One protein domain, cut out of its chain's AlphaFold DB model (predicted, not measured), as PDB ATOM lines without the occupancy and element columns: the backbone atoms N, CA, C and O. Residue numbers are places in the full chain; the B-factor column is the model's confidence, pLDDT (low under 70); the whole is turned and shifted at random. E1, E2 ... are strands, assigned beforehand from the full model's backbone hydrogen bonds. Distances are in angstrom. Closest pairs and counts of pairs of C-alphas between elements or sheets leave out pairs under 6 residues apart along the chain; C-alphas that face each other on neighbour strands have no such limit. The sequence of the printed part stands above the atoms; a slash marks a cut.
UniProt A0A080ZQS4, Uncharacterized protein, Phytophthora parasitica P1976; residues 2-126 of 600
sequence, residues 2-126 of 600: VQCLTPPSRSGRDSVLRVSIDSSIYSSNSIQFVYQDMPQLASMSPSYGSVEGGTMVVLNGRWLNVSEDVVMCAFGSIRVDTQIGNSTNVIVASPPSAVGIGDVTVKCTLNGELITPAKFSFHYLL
ATOM      1  N   VAL A   2     396.127 238.653 500.271       71.44
ATOM      2  CA  VAL A   2     397.106 237.552 500.231       71.44
ATOM      3  C   VAL A   2     396.766 236.623 501.392       71.44
ATOM      4  O   VAL A   2     396.704 237.086 502.527       71.44
ATOM      5  N   GLN A   3     396.499 235.350 501.107       78.12
ATOM      6  CA  GLN A   3     396.187 234.343 502.119       78.12
ATOM      7  C   GLN A   3     397.324 233.324 502.160       78.12
ATOM      8  O   GLN A   3     397.681 232.743 501.138       78.12
ATOM      9  N   CYS A   4     397.901 233.123 503.342       76.12
ATOM     10  CA  CYS A   4     398.980 232.168 503.566       76.12
ATOM     11  C   CYS A   4     398.541 231.156 504.624       76.12
ATOM     12  O   CYS A   4     397.955 231.537 505.635       76.12
ATOM     13  N   LEU A   5     398.842 229.878 504.397       79.75
ATOM     14  CA  LEU A   5     398.681 228.836 505.407       79.75
ATOM     15  C   LEU A   5     399.974 228.738 506.215       79.75
ATOM     16  O   LEU A   5     401.059 228.601 505.649       79.75
ATOM     17  N   THR A   6     399.864 228.828 507.534       81.69
ATOM     18  CA  THR A   6     401.006 228.675 508.438       81.69
ATOM     19  C   THR A   6     401.417 227.201 508.537       81.69
ATOM     20  O   THR A   6     400.542 226.341 508.654       81.69
ATOM     21  N   PRO A   7     402.723 226.872 508.524       84.00
ATOM     22  CA  PRO A   7     403.184 225.507 508.765       84.00
ATOM     23  C   PRO A   7     402.965 225.095 510.236       84.00
ATOM     24  O   PRO A   7     402.918 225.958 511.111       84.00
ATOM     25  N   PRO A   8     402.872 223.792 510.551       80.12
ATOM     26  CA  PRO A   8     402.757 223.336 511.934       80.12
ATOM     27  C   PRO A   8     404.008 223.701 512.756       80.12
ATOM     28  O   PRO A   8     405.142 223.565 512.286       80.12
ATOM     29  N   SER A   9     403.819 224.135 514.004       84.50
ATOM     30  CA  SER A   9     404.909 224.420 514.950       84.50
ATOM     31  C   SER A   9     404.533 224.061 516.387       84.50
ATOM     32  O   SER A   9     403.398 223.688 516.668       84.50
ATOM     33  N   ARG A  10     405.509 224.138 517.299       80.00
ATOM     34  CA  ARG A  10     405.294 223.877 518.731       80.00
ATOM     35  C   ARG A  10     404.621 225.075 519.404       80.00
ATOM     36  O   ARG A  10     404.978 226.214 519.111       80.00
ATOM     37  N   SER A  11     403.714 224.783 520.331       80.00
ATOM     38  CA  SER A  11     403.042 225.755 521.200       80.00
ATOM     39  C   SER A  11     404.045 226.599 522.009       80.00
ATOM     40  O   SER A  11     405.102 226.099 522.404       80.00
ATOM     41  N   GLY A  12     403.731 227.877 522.228       72.94
ATOM     42  CA  GLY A  12     404.536 228.852 522.974       72.94
ATOM     43  C   GLY A  12     405.693 229.489 522.196       72.94
ATOM     44  O   GLY A  12     406.541 230.139 522.803       72.94
ATOM     45  N   ARG A  13     405.779 229.288 520.873       77.75
ATOM     46  CA  ARG A  13     406.871 229.829 520.046       77.75
ATOM     47  C   ARG A  13     406.475 231.128 519.344       77.75
ATOM     48  O   ARG A  13     405.657 231.095 518.420       77.75
ATOM     49  N   ASP A  14     407.163 232.218 519.679       79.06
ATOM     50  CA  ASP A  14     407.096 233.478 518.935       79.06
ATOM     51  C   ASP A  14     407.589 233.283 517.499       79.06
ATOM     52  O   ASP A  14     408.678 232.755 517.238       79.06
ATOM     53  N   SER A  15     406.756 233.682 516.549       83.88
ATOM     54  CA  SER A  15     406.976 233.523 515.119       83.88
ATOM     55  C   SER A  15     406.735 234.841 514.399       83.88
ATOM     56  O   SER A  15     405.994 235.704 514.858       83.88
ATOM     57  N   VAL A  16     407.410 235.021 513.267       83.88
ATOM     58  CA  VAL A  16     407.418 236.282 512.525       83.88
ATOM     59  C   VAL A  16     406.954 236.023 511.098       83.88
ATOM     60  O   VAL A  16     407.547 235.212 510.387       83.88
ATOM     61  N   LEU A  17     405.910 236.729 510.665       86.06
ATOM     62  CA  LEU A  17     405.417 236.721 509.294       86.06
ATOM     63  C   LEU A  17     406.041 237.877 508.504       86.06
ATOM     64  O   LEU A  17     405.962 239.043 508.906       86.06
ATOM     65  N   ARG A  18     406.635 237.546 507.354       86.06
ATOM     66  CA  ARG A  18     407.114 238.493 506.338       86.06
ATOM     67  C   ARG A  18     406.644 238.030 504.967       86.06
ATOM     68  O   ARG A  18     406.633 236.833 504.693       86.06
ATOM     69  N   VAL A  19     406.285 238.976 504.107       85.06
ATOM     70  CA  VAL A  19     405.923 238.693 502.711       85.06
ATOM     71  C   VAL A  19     407.165 238.898 501.855       85.06
ATOM     72  O   VAL A  19     407.912 239.842 502.107       85.06
ATOM     73  N   SER A  20     407.403 238.033 500.868       85.31
ATOM     74  CA  SER A  20     408.519 238.207 499.933       85.31
ATOM     75  C   SER A  20     408.081 238.158 498.477       85.31
ATOM     76  O   SER A  20     407.133 237.448 498.146       85.31
ATOM     77  N   ILE A  21     408.781 238.910 497.626       82.56
ATOM     78  CA  ILE A  21     408.707 238.789 496.167       82.56
ATOM     79  C   ILE A  21     409.851 237.862 495.738       82.56
ATOM     80  O   ILE A  21     410.994 238.042 496.168       82.56
ATOM     81  N   ASP A  22     409.522 236.832 494.957       81.75
ATOM     82  CA  ASP A  22     410.458 235.838 494.407       81.75
ATOM     83  C   ASP A  22     411.382 235.174 495.444       81.75
ATOM     84  O   ASP A  22     412.536 234.856 495.157       81.75
ATOM     85  N   SER A  23     410.896 234.995 496.679       75.50
ATOM     86  CA  SER A  23     411.643 234.397 497.802       75.50
ATOM     87  C   SER A  23     412.975 235.091 498.141       75.50
ATOM     88  O   SER A  23     413.810 234.506 498.829       75.50
ATOM     89  N   SER A  24     413.190 236.326 497.671       76.38
ATOM     90  CA  SER A  24     414.478 237.031 497.783       76.38
ATOM     91  C   SER A  24     414.358 238.451 498.346       76.38
ATOM     92  O   SER A  24     415.268 238.906 499.039       76.38
ATOM     93  N   ILE A  25     413.228 239.134 498.132       80.06
ATOM     94  CA  ILE A  25     412.980 240.490 498.647       80.06
ATOM     95  C   ILE A  25     411.871 240.424 499.694       80.06
ATOM     96  O   ILE A  25     410.704 240.296 499.337       80.06
ATOM     97  N   TYR A  26     412.219 240.509 500.980       81.50
ATOM     98  CA  TYR A  26     411.260 240.493 502.092       81.50
ATOM     99  C   TYR A  26     410.757 241.899 502.441       81.50
ATOM    100  O   TYR A  26     411.480 242.885 502.302       81.50
ATOM    101  N   SER A  27     409.533 241.988 502.958       83.56
ATOM    102  CA  SER A  27     408.964 243.219 503.507       83.56
ATOM    103  C   SER A  27     409.807 243.777 504.664       83.56
ATOM    104  O   SER A  27     410.313 243.020 505.495       83.56
ATOM    105  N   SER A  28     409.923 245.108 504.751       80.12
ATOM    106  CA  SER A  28     410.616 245.800 505.853       80.12
ATOM    107  C   SER A  28     409.882 245.669 507.192       80.12
ATOM    108  O   SER A  28     410.518 245.599 508.240       80.12
ATOM    109  N   ASN A  29     408.552 245.583 507.149       81.75
ATOM    110  CA  ASN A  29     407.709 245.334 508.311       81.75
ATOM    111  C   ASN A  29     407.453 243.834 508.483       81.75
ATOM    112  O   ASN A  29     407.379 243.079 507.507       81.75
ATOM    113  N   SER A  30     407.270 243.414 509.733       81.88
ATOM    114  CA  SER A  30     406.901 242.047 510.078       81.88
ATOM    115  C   SER A  30     405.850 242.011 511.173       81.88
ATOM    116  O   SER A  30     405.892 242.834 512.084       81.88
ATOM    117  N   ILE A  31     404.959 241.031 511.099       84.12
ATOM    118  CA  ILE A  31     403.927 240.789 512.111       84.12
ATOM    119  C   ILE A  31     404.390 239.620 512.978       84.12
ATOM    120  O   ILE A  31     404.836 238.604 512.446       84.12
ATOM    121  N   GLN A  32     404.321 239.772 514.298       83.38
ATOM    122  CA  GLN A  32     404.603 238.691 515.239       83.38
ATOM    123  C   GLN A  32     403.316 237.935 515.566       83.38
ATOM    124  O   GLN A  32     402.254 238.541 515.678       83.38
ATOM    125  N   PHE A  33     403.412 236.617 515.695       79.31
ATOM    126  CA  PHE A  33     402.326 235.750 516.138       79.31
ATOM    127  C   PHE A  33     402.902 234.566 516.917       79.31
ATOM    128  O   PHE A  33     404.046 234.170 516.691       79.31
ATOM    129  N   VAL A  34     402.121 233.984 517.820       80.44
ATOM    130  CA  VAL A  34     402.550 232.857 518.658       80.44
ATOM    131  C   VAL A  34     401.750 231.621 518.272       80.44
ATOM    132  O   VAL A  34     400.540 231.698 518.075       80.44
ATOM    133  N   TYR A  35     402.415 230.470 518.156       78.69
ATOM    134  CA  TYR A  35     401.699 229.199 518.051       78.69
ATOM    135  C   TYR A  35     401.148 228.825 519.424       78.69
ATOM    136  O   TYR A  35     401.912 228.739 520.381       78.69
ATOM    137  N   GLN A  36     399.852 228.557 519.518       75.62
ATOM    138  CA  GLN A  36     399.203 228.081 520.736       75.62
ATOM    139  C   GLN A  36     398.456 226.783 520.439       75.62
ATOM    140  O   GLN A  36     397.954 226.583 519.331       75.62
ATOM    141  N   ASP A  37     398.399 225.888 521.424       79.38
ATOM    142  CA  ASP A  37     397.544 224.707 521.338       79.38
ATOM    143  C   ASP A  37     396.078 225.144 521.251       79.38
ATOM    144  O   ASP A  37     395.627 225.984 522.031       79.38
ATOM    145  N   MET A  38     395.333 224.570 520.302       76.12
ATOM    146  CA  MET A  38     393.922 224.895 520.097       76.12
ATOM    147  C   MET A  38     393.145 224.688 521.404       76.12
ATOM    148  O   MET A  38     393.149 223.566 521.924       76.12
ATOM    149  N   PRO A  39     392.462 225.720 521.934       82.19
ATOM    150  CA  PRO A  39     391.733 225.577 523.183       82.19
ATOM    151  C   PRO A  39     390.638 224.525 523.065       82.19
ATOM    152  O   PRO A  39     389.956 224.415 522.047       82.19
ATOM    153  N   GLN A  40     390.481 223.730 524.117       84.94
ATOM    154  CA  GLN A  40     389.490 222.660 524.145       84.94
ATOM    155  C   GLN A  40     388.731 222.693 525.454       84.94
ATOM    156  O   GLN A  40     389.329 222.599 526.529       84.94
ATOM    157  N   LEU A  41     387.408 222.773 525.351       88.81
ATOM    158  CA  LEU A  41     386.514 222.578 526.480       88.81
ATOM    159  C   LEU A  41     386.241 221.084 526.667       88.81
ATOM    160  O   LEU A  41     386.011 220.345 525.712       88.81
ATOM    161  N   ALA A  42     386.294 220.633 527.913       88.81
ATOM    162  CA  ALA A  42     386.169 219.233 528.298       88.81
ATOM    163  C   ALA A  42     384.873 218.959 529.068       88.81
ATOM    164  O   ALA A  42     384.252 217.917 528.857       88.81
ATOM    165  N   SER A  43     384.433 219.883 529.927       90.50
ATOM    166  CA  SER A  43     383.199 219.721 530.703       90.50
ATOM    167  C   SER A  43     382.463 221.037 530.949       90.50
ATOM    168  O   SER A  43     383.041 222.117 530.843       90.50
ATOM    169  N   MET A  44     381.177 220.925 531.289       90.25
ATOM    170  CA  MET A  44     380.319 222.032 531.711       90.25
ATOM    171  C   MET A  44     379.606 221.670 533.014       90.25
ATOM    172  O   MET A  44     379.140 220.536 533.161       90.25
ATOM    173  N   SER A  45     379.518 222.611 533.950       90.31
ATOM    174  CA  SER A  45     378.750 222.435 535.183       90.31
ATOM    175  C   SER A  45     378.228 223.778 535.714       90.31
ATOM    176  O   SER A  45     379.020 224.719 535.798       90.31
ATOM    177  N   PRO A  46     376.943 223.884 536.098       91.25
ATOM    178  CA  PRO A  46     375.893 222.879 535.907       91.25
ATOM    179  C   PRO A  46     375.487 222.733 534.427       91.25
ATOM    180  O   PRO A  46     375.694 223.630 533.612       91.25
ATOM    181  N   SER A  47     374.896 221.590 534.066       91.31
ATOM    182  CA  SER A  47     374.354 221.317 532.721       91.31
ATOM    183  C   SER A  47     372.853 221.611 532.594       91.31
ATOM    184  O   SER A  47     372.179 221.077 531.714       91.31
ATOM    185  N   TYR A  48     372.309 222.423 533.496       91.50
ATOM    186  CA  TYR A  48     370.897 222.786 533.564       91.50
ATOM    187  C   TYR A  48     370.726 224.112 534.309       91.50
ATOM    188  O   TYR A  48     371.629 224.534 535.034       91.50
ATOM    189  N   GLY A  49     369.567 224.746 534.148       90.12
ATOM    190  CA  GLY A  49     369.219 225.997 534.819       90.12
ATOM    191  C   GLY A  49     367.831 226.496 534.433       90.12
ATOM    192  O   GLY A  49     367.124 225.841 533.672       90.12
ATOM    193  N   SER A  50     367.422 227.644 534.965       89.75
ATOM    194  CA  SER A  50     366.071 228.169 534.738       89.75
ATOM    195  C   SER A  50     365.886 228.757 533.329       89.75
ATOM    196  O   SER A  50     366.816 229.311 532.738       89.75
ATOM    197  N   VAL A  51     364.656 228.666 532.815       91.31
ATOM    198  CA  VAL A  51     364.180 229.312 531.581       91.31
ATOM    199  C   VAL A  51     364.340 230.837 531.568       91.31
ATOM    200  O   VAL A  51     364.392 231.410 530.483       91.31
ATOM    201  N   GLU A  52     364.448 231.501 532.719       89.31
ATOM    202  CA  GLU A  52     364.721 232.947 532.804       89.31
ATOM    203  C   GLU A  52     366.194 233.297 532.541       89.31
ATOM    204  O   GLU A  52     366.514 234.457 532.290       89.31
ATOM    205  N   GLY A  53     367.088 232.304 532.531       88.00
ATOM    206  CA  GLY A  53     368.525 232.514 532.373       88.00
ATOM    207  C   GLY A  53     369.229 232.881 533.683       88.00
ATOM    208  O   GLY A  53     368.726 232.638 534.778       88.00
ATOM    209  N   GLY A  54     370.448 233.411 533.576       87.44
ATOM    210  CA  GLY A  54     371.271 233.847 534.710       87.44
ATOM    211  C   GLY A  54     371.994 232.724 535.459       87.44
ATOM    212  O   GLY A  54     372.683 232.989 536.441       87.44
ATOM    213  N   THR A  55     371.884 231.469 535.013       89.06
ATOM    214  CA  THR A  55     372.608 230.357 535.645       89.06
ATOM    215  C   THR A  55     374.087 230.450 535.288       89.06
ATOM    216  O   THR A  55     374.438 230.419 534.109       89.06
ATOM    217  N   MET A  56     374.954 230.554 536.294       90.31
ATOM    218  CA  MET A  56     376.402 230.630 536.095       90.31
ATOM    219  C   MET A  56     376.961 229.241 535.785       90.31
ATOM    220  O   MET A  56     377.061 228.386 536.664       90.31
ATOM    221  N   VAL A  57     377.319 229.019 534.525       90.69
ATOM    222  CA  VAL A  57     377.899 227.776 534.021       90.69
ATOM    223  C   VAL A  57     379.409 227.926 533.921       90.69
ATOM    224  O   VAL A  57     379.920 228.816 533.240       90.69
ATOM    225  N   VAL A  58     380.130 227.022 534.576       91.56
ATOM    226  CA  VAL A  58     381.584 226.910 534.474       91.56
ATOM    227  C   VAL A  58     381.919 225.865 533.417       91.56
ATOM    228  O   VAL A  58     381.582 224.684 533.543       91.56
ATOM    229  N   LEU A  59     382.588 226.312 532.361       90.94
ATOM    230  CA  LEU A  59     383.118 225.487 531.286       90.94
ATOM    231  C   LEU A  59     384.601 225.242 531.563       90.94
ATOM    232  O   LEU A  59     385.404 226.174 531.525       90.94
ATOM    233  N   ASN A  60     384.971 223.994 531.843       90.62
ATOM    234  CA  ASN A  60     386.357 223.625 532.111       90.62
ATOM    235  C   ASN A  60     387.013 223.084 530.851       90.62
ATOM    236  O   ASN A  60     386.409 222.327 530.086       90.62
ATOM    237  N   GLY A  61     388.274 223.433 530.663       89.50
ATOM    238  CA  GLY A  61     389.051 223.073 529.497       89.50
ATOM    239  C   GLY A  61     390.539 223.257 529.725       89.50
ATOM    240  O   GLY A  61     391.037 223.249 530.850       89.50
ATOM    241  N   ARG A  62     391.258 223.410 528.623       87.12
ATOM    242  CA  ARG A  62     392.707 223.596 528.602       87.12
ATOM    243  C   ARG A  62     393.095 224.604 527.531       87.12
ATOM    244  O   ARG A  62     392.411 224.725 526.515       87.12
ATOM    245  N   TRP A  63     394.212 225.282 527.789       82.69
ATOM    246  CA  TRP A  63     394.850 226.248 526.892       82.69
ATOM    247  C   TRP A  63     394.025 227.517 526.622       82.69
ATOM    248  O   TRP A  63     394.222 228.167 525.606       82.69
ATOM    249  N   LEU A  64     393.163 227.925 527.560       80.19
ATOM    250  CA  LEU A  64     392.269 229.095 527.461       80.19
ATOM    251  C   LEU A  64     392.945 230.444 527.792       80.19
ATOM    252  O   LEU A  64     392.264 231.440 528.013       80.19
ATOM    253  N   ASN A  65     394.277 230.494 527.840       73.62
ATOM    254  CA  ASN A  65     395.027 231.746 527.984       73.62
ATOM    255  C   ASN A  65     395.009 232.502 526.656       73.62
ATOM    256  O   ASN A  65     395.955 232.404 525.881       73.62
ATOM    257  N   VAL A  66     393.917 233.201 526.374       68.00
ATOM    258  CA  VAL A  66     393.758 234.023 525.175       68.00
ATOM    259  C   VAL A  66     393.675 235.478 525.614       68.00
ATOM    260  O   VAL A  66     392.712 235.886 526.251       68.00
ATOM    261  N   SER A  67     394.744 236.238 525.364       59.09
ATOM    262  CA  SER A  67     394.886 237.618 525.849       59.09
ATOM    263  C   SER A  67     394.212 238.659 524.950       59.09
ATOM    264  O   SER A  67     394.001 239.780 525.400       59.09
ATOM    265  N   GLU A  68     393.862 238.299 523.711       64.00
ATOM    266  CA  GLU A  68     393.231 239.204 522.731       64.00
ATOM    267  C   GLU A  68     392.014 238.592 522.005       64.00
ATOM    268  O   GLU A  68     391.275 239.315 521.339       64.00
ATOM    269  N   ASP A  69     391.757 237.288 522.168       66.75
ATOM    270  CA  ASP A  69     390.672 236.583 521.480       66.75
ATOM    271  C   ASP A  69     389.435 236.418 522.372       66.75
ATOM    272  O   ASP A  69     389.522 236.009 523.532       66.75
ATOM    273  N   VAL A  70     388.253 236.680 521.807       71.88
ATOM    274  CA  VAL A  70     386.980 236.563 522.528       71.88
ATOM    275  C   VAL A  70     386.409 235.158 522.344       71.88
ATOM    276  O   VAL A  70     385.979 234.777 521.252       71.88
ATOM    277  N   VAL A  71     386.357 234.385 523.431       84.19
ATOM    278  CA  VAL A  71     385.540 233.169 523.474       84.19
ATOM    279  C   VAL A  71     384.072 233.592 523.448       84.19
ATOM    280  O   VAL A  71     383.600 234.288 524.345       84.19
ATOM    281  N   MET A  72     383.331 233.149 522.438       87.44
ATOM    282  CA  MET A  72     381.889 233.379 522.343       87.44
ATOM    283  C   MET A  72     381.162 232.059 522.522       87.44
ATOM    284  O   MET A  72     381.415 231.116 521.772       87.44
ATOM    285  N   CYS A  73     380.243 231.992 523.481       90.94
ATOM    286  CA  CYS A  73     379.383 230.831 523.678       90.94
ATOM    287  C   CYS A  73     377.964 231.126 523.190       90.94
ATOM    288  O   CYS A  73     377.501 232.265 523.190       90.94
ATOM    289  N   ALA A  74     377.262 230.086 522.758       92.00
ATOM    290  CA  ALA A  74     375.866 230.149 522.375       92.00
ATOM    291  C   ALA A  74     375.100 228.968 522.969       92.00
ATOM    292  O   ALA A  74     375.546 227.823 522.878       92.00
ATOM    293  N   PHE A  75     373.940 229.264 523.546       93.62
ATOM    294  CA  PHE A  75     372.973 228.291 524.047       93.62
ATOM    295  C   PHE A  75     371.847 228.210 523.013       93.62
ATOM    296  O   PHE A  75     371.027 229.123 522.888       93.62
ATOM    297  N   GLY A  76     371.843 227.151 522.202       91.00
ATOM    298  CA  GLY A  76     370.991 227.076 521.017       91.00
ATOM    299  C   GLY A  76     371.358 228.165 520.002       91.00
ATOM    300  O   GLY A  76     372.453 228.153 519.441       91.00
ATOM    301  N   SER A  77     370.438 229.100 519.751       88.81
ATOM    302  CA  SER A  77     370.628 230.235 518.835       88.81
ATOM    303  C   SER A  77     371.058 231.535 519.526       88.81
ATOM    304  O   SER A  77     371.423 232.488 518.833       88.81
ATOM    305  N   ILE A  78     371.031 231.595 520.862       93.44
ATOM    306  CA  ILE A  78     371.328 232.820 521.613       93.44
ATOM    307  C   ILE A  78     372.808 232.848 521.981       93.44
ATOM    308  O   ILE A  78     373.302 231.942 522.649       93.44
ATOM    309  N   ARG A  79     373.506 233.902 521.549       91.56
ATOM    310  CA  ARG A  79     374.900 234.172 521.921       91.56
ATOM    311  C   ARG A  79     374.965 234.861 523.278       91.56
ATOM    312  O   ARG A  79     374.109 235.685 523.586       91.56
ATOM    313  N   VAL A  80     375.994 234.533 524.044       91.56
ATOM    314  CA  VAL A  80     376.267 235.093 525.365       91.56
ATOM    315  C   VAL A  80     377.731 235.471 525.482       91.56
ATOM    316  O   VAL A  80     378.614 234.779 524.961       91.56
ATOM    317  N   ASP A  81     377.962 236.571 526.185       86.00
ATOM    318  CA  ASP A  81     379.301 237.010 526.535       86.00
ATOM    319  C   ASP A  81     379.894 236.053 527.565       86.00
ATOM    320  O   ASP A  81     379.190 235.493 528.414       86.00
ATOM    321  N   THR A  82     381.203 235.852 527.482       86.94
ATOM    322  CA  THR A  82     381.918 234.959 528.390       86.94
ATOM    323  C   THR A  82     382.953 235.720 529.198       86.94
ATOM    324  O   THR A  82     383.510 236.723 528.754       86.94
ATOM    325  N   GLN A  83     383.209 235.237 530.409       84.19
ATOM    326  CA  GLN A  83     384.285 235.721 531.257       84.19
ATOM    327  C   GLN A  83     385.339 234.623 531.338       84.19
ATOM    328  O   GLN A  83     385.088 233.541 531.874       84.19
ATOM    329  N   ILE A  84     386.521 234.883 530.784       78.69
ATOM    330  CA  ILE A  84     387.656 233.970 530.920       78.69
ATOM    331  C   ILE A  84     388.118 234.055 532.375       78.69
ATOM    332  O   ILE A  84     388.551 235.114 532.828       78.69
ATOM    333  N   GLY A  85     387.992 232.955 533.118       75.56
ATOM    334  CA  GLY A  85     388.429 232.921 534.511       75.56
ATOM    335  C   GLY A  85     389.943 232.738 534.612       75.56
ATOM    336  O   GLY A  85     390.611 233.469 535.338       75.56
ATOM    337  N   ASN A  86     390.493 231.766 533.877       79.94
ATOM    338  CA  ASN A  86     391.917 231.437 533.804       79.94
ATOM    339  C   ASN A  86     392.219 230.530 532.589       79.94
ATOM    340  O   ASN A  86     391.345 230.225 531.782       79.94
ATOM    341  N   SER A  87     393.450 230.011 532.503       82.12
ATOM    342  CA  SER A  87     393.924 229.089 531.455       82.12
ATOM    343  C   SER A  87     393.114 227.799 531.262       82.12
ATOM    344  O   SER A  87     393.359 227.046 530.314       82.12
ATOM    345  N   THR A  88     392.214 227.489 532.190       86.81
ATOM    346  CA  THR A  88     391.474 226.225 532.284       86.81
ATOM    347  C   THR A  88     389.969 226.398 532.460       86.81
ATOM    348  O   THR A  88     389.260 225.395 532.411       86.81
ATOM    349  N   ASN A  89     389.446 227.618 532.625       87.94
ATOM    350  CA  ASN A  89     388.011 227.815 532.789       87.94
ATOM    351  C   ASN A  89     387.464 229.073 532.100       87.94
ATOM    352  O   ASN A  89     388.105 230.120 532.005       87.94
ATOM    353  N   VAL A  90     386.223 228.942 531.641       89.12
ATOM    354  CA  VAL A  90     385.383 230.027 531.135       89.12
ATOM    355  C   VAL A  90     384.082 230.006 531.923       89.12
ATOM    356  O   VAL A  90     383.482 228.948 532.108       89.12
ATOM    357  N   ILE A  91     383.650 231.167 532.393       90.06
ATOM    358  CA  ILE A  91     382.396 231.340 533.118       90.06
ATOM    359  C   ILE A  91     381.414 232.049 532.191       90.06
ATOM    360  O   ILE A  91     381.749 233.049 531.553       90.06
ATOM    361  N   VAL A  92     380.199 231.520 532.102       91.12
ATOM    362  CA  VAL A  92     379.145 232.071 531.252       91.12
ATOM    363  C   VAL A  92     377.809 232.034 531.979       91.12
ATOM    364  O   VAL A  92     377.478 231.041 532.622       91.12
ATOM    365  N   ALA A  93     377.030 233.107 531.874       91.06
ATOM    366  CA  ALA A  93     375.649 233.115 532.338       91.06
ATOM    367  C   ALA A  93     374.741 232.559 531.231       91.06
ATOM    368  O   ALA A  93     374.833 232.993 530.080       91.06
ATOM    369  N   SER A  94     373.863 231.608 531.556       91.38
ATOM    370  CA  SER A  94     372.860 231.138 530.597       91.38
ATOM    371  C   SER A  94     371.928 232.293 530.192       91.38
ATOM    372  O   SER A  94     371.534 233.092 531.045       91.38
ATOM    373  N   PRO A  95     371.556 232.425 528.910       92.81
ATOM    374  CA  PRO A  95     370.560 233.407 528.503       92.81
ATOM    375  C   PRO A  95     369.139 232.942 528.875       92.81
ATOM    376  O   PRO A  95     368.937 231.755 529.148       92.81
ATOM    377  N   PRO A  96     368.133 233.834 528.833       92.00
ATOM    378  CA  PRO A  96     366.734 233.420 528.833       92.00
ATOM    379  C   PRO A  96     366.452 232.426 527.695       92.00
ATOM    380  O   PRO A  96     366.936 232.596 526.573       92.00
ATOM    381  N   SER A  97     365.675 231.379 527.969       91.69
ATOM    382  CA  SER A  97     365.426 230.297 527.014       91.69
ATOM    383  C   SER A  97     364.525 230.741 525.859       91.69
ATOM    384  O   SER A  97     363.402 231.193 526.070       91.69
ATOM    385  N   ALA A  98     364.971 230.515 524.619       89.62
ATOM    386  CA  ALA A  98     364.138 230.679 523.423       89.62
ATOM    387  C   ALA A  98     363.139 229.528 523.207       89.62
ATOM    388  O   ALA A  98     362.179 229.684 522.455       89.62
ATOM    389  N   VAL A  99     363.386 228.360 523.811       88.62
ATOM    390  CA  VAL A  99     362.619 227.123 523.571       88.62
ATOM    391  C   VAL A  99     361.692 226.758 524.732       88.62
ATOM    392  O   VAL A  99     360.956 225.780 524.646       88.62
ATOM    393  N   GLY A 100     361.714 227.533 525.819       90.31
ATOM    394  CA  GLY A 100     361.065 227.159 527.072       90.31
ATOM    395  C   GLY A 100     361.808 226.014 527.765       90.31
ATOM    396  O   GLY A 100     363.039 226.018 527.814       90.31
ATOM    397  N   ILE A 101     361.059 225.061 528.322       92.25
ATOM    398  CA  ILE A 101     361.599 223.885 529.021       92.25
ATOM    399  C   ILE A 101     362.158 222.897 527.991       92.25
ATOM    400  O   ILE A 101     361.455 222.528 527.050       92.25
ATOM    401  N   GLY A 102     363.390 222.429 528.189       92.12
ATOM    402  CA  GLY A 102     364.009 221.440 527.306       92.12
ATOM    403  C   GLY A 102     365.502 221.646 527.077       92.12
ATOM    404  O   GLY A 102     366.122 222.563 527.613       92.12
ATOM    405  N   ASP A 103     366.087 220.760 526.276       93.69
ATOM    406  CA  ASP A 103     367.521 220.742 525.993       93.69
ATOM    407  C   ASP A 103     367.908 221.688 524.851       93.69
ATOM    408  O   ASP A 103     367.287 221.698 523.785       93.69
ATOM    409  N   VAL A 104     369.004 222.424 525.038       94.19
ATOM    410  CA  VAL A 104     369.689 223.165 523.973       94.19
ATOM    411  C   VAL A 104     371.146 222.739 523.869       94.19
ATOM    412  O   VAL A 104     371.814 222.483 524.868       94.19
ATOM    413  N   THR A 105     371.685 222.712 522.654       92.69
ATOM    414  CA  THR A 105     373.125 222.503 522.456       92.69
ATOM    415  C   THR A 105     373.899 223.758 522.852       92.69
ATOM    416  O   THR A 105     373.530 224.860 522.443       92.69
ATOM    417  N   VAL A 106     375.001 223.594 523.582       93.56
ATOM    418  CA  VAL A 106     375.936 224.680 523.902       93.56
ATOM    419  C   VAL A 106     377.141 224.589 522.977       93.56
ATOM    420  O   VAL A 106     377.796 223.549 522.898       93.56
ATOM    421  N   LYS A 107     377.433 225.674 522.260       91.69
ATOM    422  CA  LYS A 107     378.582 225.769 521.352       91.69
ATOM    423  C   LYS A 107     379.419 226.972 521.729       91.69
ATOM    424  O   LYS A 107     378.877 228.069 521.794       91.69
ATOM    425  N   CYS A 108     380.719 226.783 521.919       90.31
ATOM    426  CA  CYS A 108     381.641 227.900 522.086       90.31
ATOM    427  C   CYS A 108     382.663 227.916 520.964       90.31
ATOM    428  O   CYS A 108     383.161 226.869 520.539       90.31
ATOM    429  N   THR A 109     382.951 229.119 520.489       87.69
ATOM    430  CA  THR A 109     383.900 229.370 519.415       87.69
ATOM    431  C   THR A 109     384.978 230.329 519.874       87.69
ATOM    432  O   THR A 109     384.675 231.302 520.566       87.69
ATOM    433  N   LEU A 110     386.199 230.091 519.418       84.31
ATOM    434  CA  LEU A 110     387.302 231.033 519.502       84.31
ATOM    435  C   LEU A 110     387.600 231.517 518.086       84.31
ATOM    436  O   LEU A 110     387.859 230.695 517.209       84.31
ATOM    437  N   ASN A 111     387.486 232.821 517.829       77.94
ATOM    438  CA  ASN A 111     387.698 233.402 516.493       77.94
ATOM    439  C   ASN A 111     386.888 232.729 515.361       77.94
ATOM    440  O   ASN A 111     387.309 232.686 514.208       77.94
ATOM    441  N   GLY A 112     385.706 232.199 515.692       77.44
ATOM    442  CA  GLY A 112     384.820 231.495 514.760       77.44
ATOM    443  C   GLY A 112     385.068 229.989 514.629       77.44
ATOM    444  O   GLY A 112     384.232 229.304 514.039       77.44
ATOM    445  N   GLU A 113     386.138 229.448 515.217       82.62
ATOM    446  CA  GLU A 113     386.418 228.010 515.233       82.62
ATOM    447  C   GLU A 113     385.843 227.340 516.489       82.62
ATOM    448  O   GLU A 113     385.903 227.887 517.588       82.62
ATOM    449  N   LEU A 114     385.236 226.163 516.328       85.31
ATOM    450  CA  LEU A 114     384.535 225.459 517.402       85.31
ATOM    451  C   LEU A 114     385.525 224.827 518.392       85.31
ATOM    452  O   LEU A 114     386.266 223.918 518.031       85.31
ATOM    453  N   ILE A 115     385.455 225.242 519.659       86.50
ATOM    454  CA  ILE A 115     386.312 224.733 520.748       86.50
ATOM    455  C   ILE A 115     385.569 223.800 521.724       86.50
ATOM    456  O   ILE A 115     386.169 223.218 522.631       86.50
ATOM    457  N   THR A 116     384.249 223.648 521.557       82.81
ATOM    458  CA  THR A 116     383.411 222.710 522.325       82.81
ATOM    459  C   THR A 116     383.241 221.363 521.619       82.81
ATOM    460  O   THR A 116     383.024 221.341 520.405       82.81
ATOM    461  N   PRO A 117     383.184 220.241 522.360       75.50
ATOM    462  CA  PRO A 117     382.735 218.960 521.827       75.50
ATOM    463  C   PRO A 117     381.287 219.042 521.323       75.50
ATOM    464  O   PRO A 117     380.468 219.775 521.870       75.50
ATOM    465  N   ALA A 118     380.918 218.203 520.351       66.62
ATOM    466  CA  ALA A 118     379.574 218.195 519.754       66.62
ATOM    467  C   ALA A 118     378.415 217.812 520.713       66.62
ATOM    468  O   ALA A 118     377.264 217.801 520.287       66.62
ATOM    469  N   LYS A 119     378.692 217.469 521.982       72.50
ATOM    470  CA  LYS A 119     377.730 216.892 522.946       72.50
ATOM    471  C   LYS A 119     377.399 217.780 524.153       72.50
ATOM    472  O   LYS A 119     376.760 217.294 525.083       72.50
ATOM    473  N   PHE A 120     377.833 219.038 524.197       90.31
ATOM    474  CA  PHE A 120     377.450 219.909 525.312       90.31
ATOM    475  C   PHE A 120     375.970 220.278 525.186       90.31
ATOM    476  O   PHE A 120     375.551 220.853 524.182       90.31
ATOM    477  N   SER A 121     375.186 219.913 526.196       91.81
ATOM    478  CA  SER A 121     373.746 220.154 526.262       91.81
ATOM    479  C   SER A 121     373.412 220.827 527.582       91.81
ATOM    480  O   SER A 121     373.914 220.417 528.630       91.81
ATOM    481  N   PHE A 122     372.565 221.845 527.519       92.81
ATOM    482  CA  PHE A 122     372.039 222.550 528.676       92.81
ATOM    483  C   PHE A 122     370.527 222.368 528.745       92.81
ATOM    484  O   PHE A 122     369.831 222.664 527.774       92.81
ATOM    485  N   HIS A 123     370.032 221.886 529.881       93.38
ATOM    486  CA  HIS A 123     368.611 221.637 530.092       93.38
ATOM    487  C   HIS A 123     367.939 222.818 530.800       93.38
ATOM    488  O   HIS A 123     368.247 223.112 531.958       93.38
ATOM    489  N   TYR A 124     367.001 223.479 530.129       92.56
ATOM    490  CA  TYR A 124     366.188 224.530 530.731       92.56
ATOM    491  C   TYR A 124     365.016 223.953 531.521       92.56
ATOM    492  O   TYR A 124     364.250 223.133 531.016       92.56
ATOM    493  N   LEU A 125     364.862 224.436 532.751       91.19
ATOM    494  CA  LEU A 125     363.835 224.056 533.716       91.19
ATOM    495  C   LEU A 125     362.946 225.248 534.044       91.19
ATOM    496  O   LEU A 125     363.364 226.398 533.933       91.19
ATOM    497  N   LEU A 126     361.717 224.981 534.479       89.75
ATOM    498  CA  LEU A 126     360.835 226.041 534.954       89.75
ATOM    499  C   LEU A 126     361.464 226.745 536.170       89.75
ATOM    500  O   LEU A 126     362.012 226.077 537.045       89.75
TER     501      LEU A 126
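Overview. This is residues 2 to 126 of the 600 residues of an uncharacterized protein of Phytophthora parasitica P1976 (UniProt A0A080ZQS4). Two strongly twisted sheets lie face to face as a sandwich, a five-stranded one of E4, E11, E10, E6 and E7, curled like part of a barrel, and a four-stranded one of E3, E5, E9 and E8. A separate arm, the hairpin of E1 and E2, lies beyond one end of this sandwich, joined to it by residues 36 to 39, and gives the domain much of its length. The printed part has 125 residues with no named helix and eleven named strands, E1 to E11 in order along the chain; the class is all strand, though under half of the residues, 58, are in named elements. The larger sheet runs E4, E11, E10, E6, E7 and is mixed, the second runs E3, E5, E9, E8 and is antiparallel, and E1 and E2 pair antiparallel. The whole is loose, with a radius of gyration of the C-alphas of 18.8 A and spans of 66 by 25 by 21 A.

Arrangement. In the larger sheet, E10, residues 102 to 110, pairs in a staggered way: residues 102 to 105 with E11, residues 121 to 125, and residues 106 to 110 with E6, residues 71 to 75. E10 and E11 form a hairpin, with N 104 and O 122 at 2.9 A. E10 and E6 are antiparallel at 165 degrees, with N 74 and O 107 at 2.8 A. E6 forms a hairpin with the edge strand E7, residues 78 to 80, where N 75 and O 78 are 2.9 A apart. At the other edge, E4, residues 48 to 50, is parallel to E11 at 34 degrees, with N 125 and O 49 at 2.8 A. In the second sheet, E5, residues 56 to 62, has E3, residues 40 to 45, and E9, residues 89 to 93, as antiparallel neighbours; N 42 and O 60 are 2.8 A apart, and so are N 57 and O 92. E9 forms a hairpin with the edge strand E8, residues 82 to 86, with N 91 and O 83 at 2.8 A. The parts of the two sheets that face each other are 9.8 A centre to centre, with their strands at 29 degrees. The closest C-alphas of E6 and E8, those of Met 72 and Thr 82, are 6.3 A apart. E3 runs on into E4 at 54 degrees, and E7 into E8 at 40 degrees. The hairpin of E1, residues 13 to 17, and E2, residues 31 to 35, has N 15 and O 33 at 2.8 A; both strands are apart from E3 to E11.

Along the chain. E10, the longest strand by residues, measures 26.4 A from C-alpha 102 at (364.009, 221.440, 527.306) to C-alpha 110. E5 measures 19.3 A and E3 15.4 A. E6 and E9 are each 13.5 A long, E2 13.2 A, E11 13.0 A, E1 12.9 A and E8 11.9 A; E4 and E7 have three residues each. E1 begins at C-alpha 13, (406.871, 229.829, 520.046), and E11 ends at C-alpha 125, (363.835, 224.056, 533.716).

Size, cuts and confidence. The C-alphas of Ser 24 and Leu 126, the two farthest apart, are 66.2 A from each other. The printed part, residues 2 to 126, has no cut. The link from E1 to E2 is long, with 13 residues, and within it residues 20 to 21 pair antiparallel with residues 25 to 26. The mean pLDDT of the printed part is 84.8; residues 66 to 69 and residue 118 are under 70.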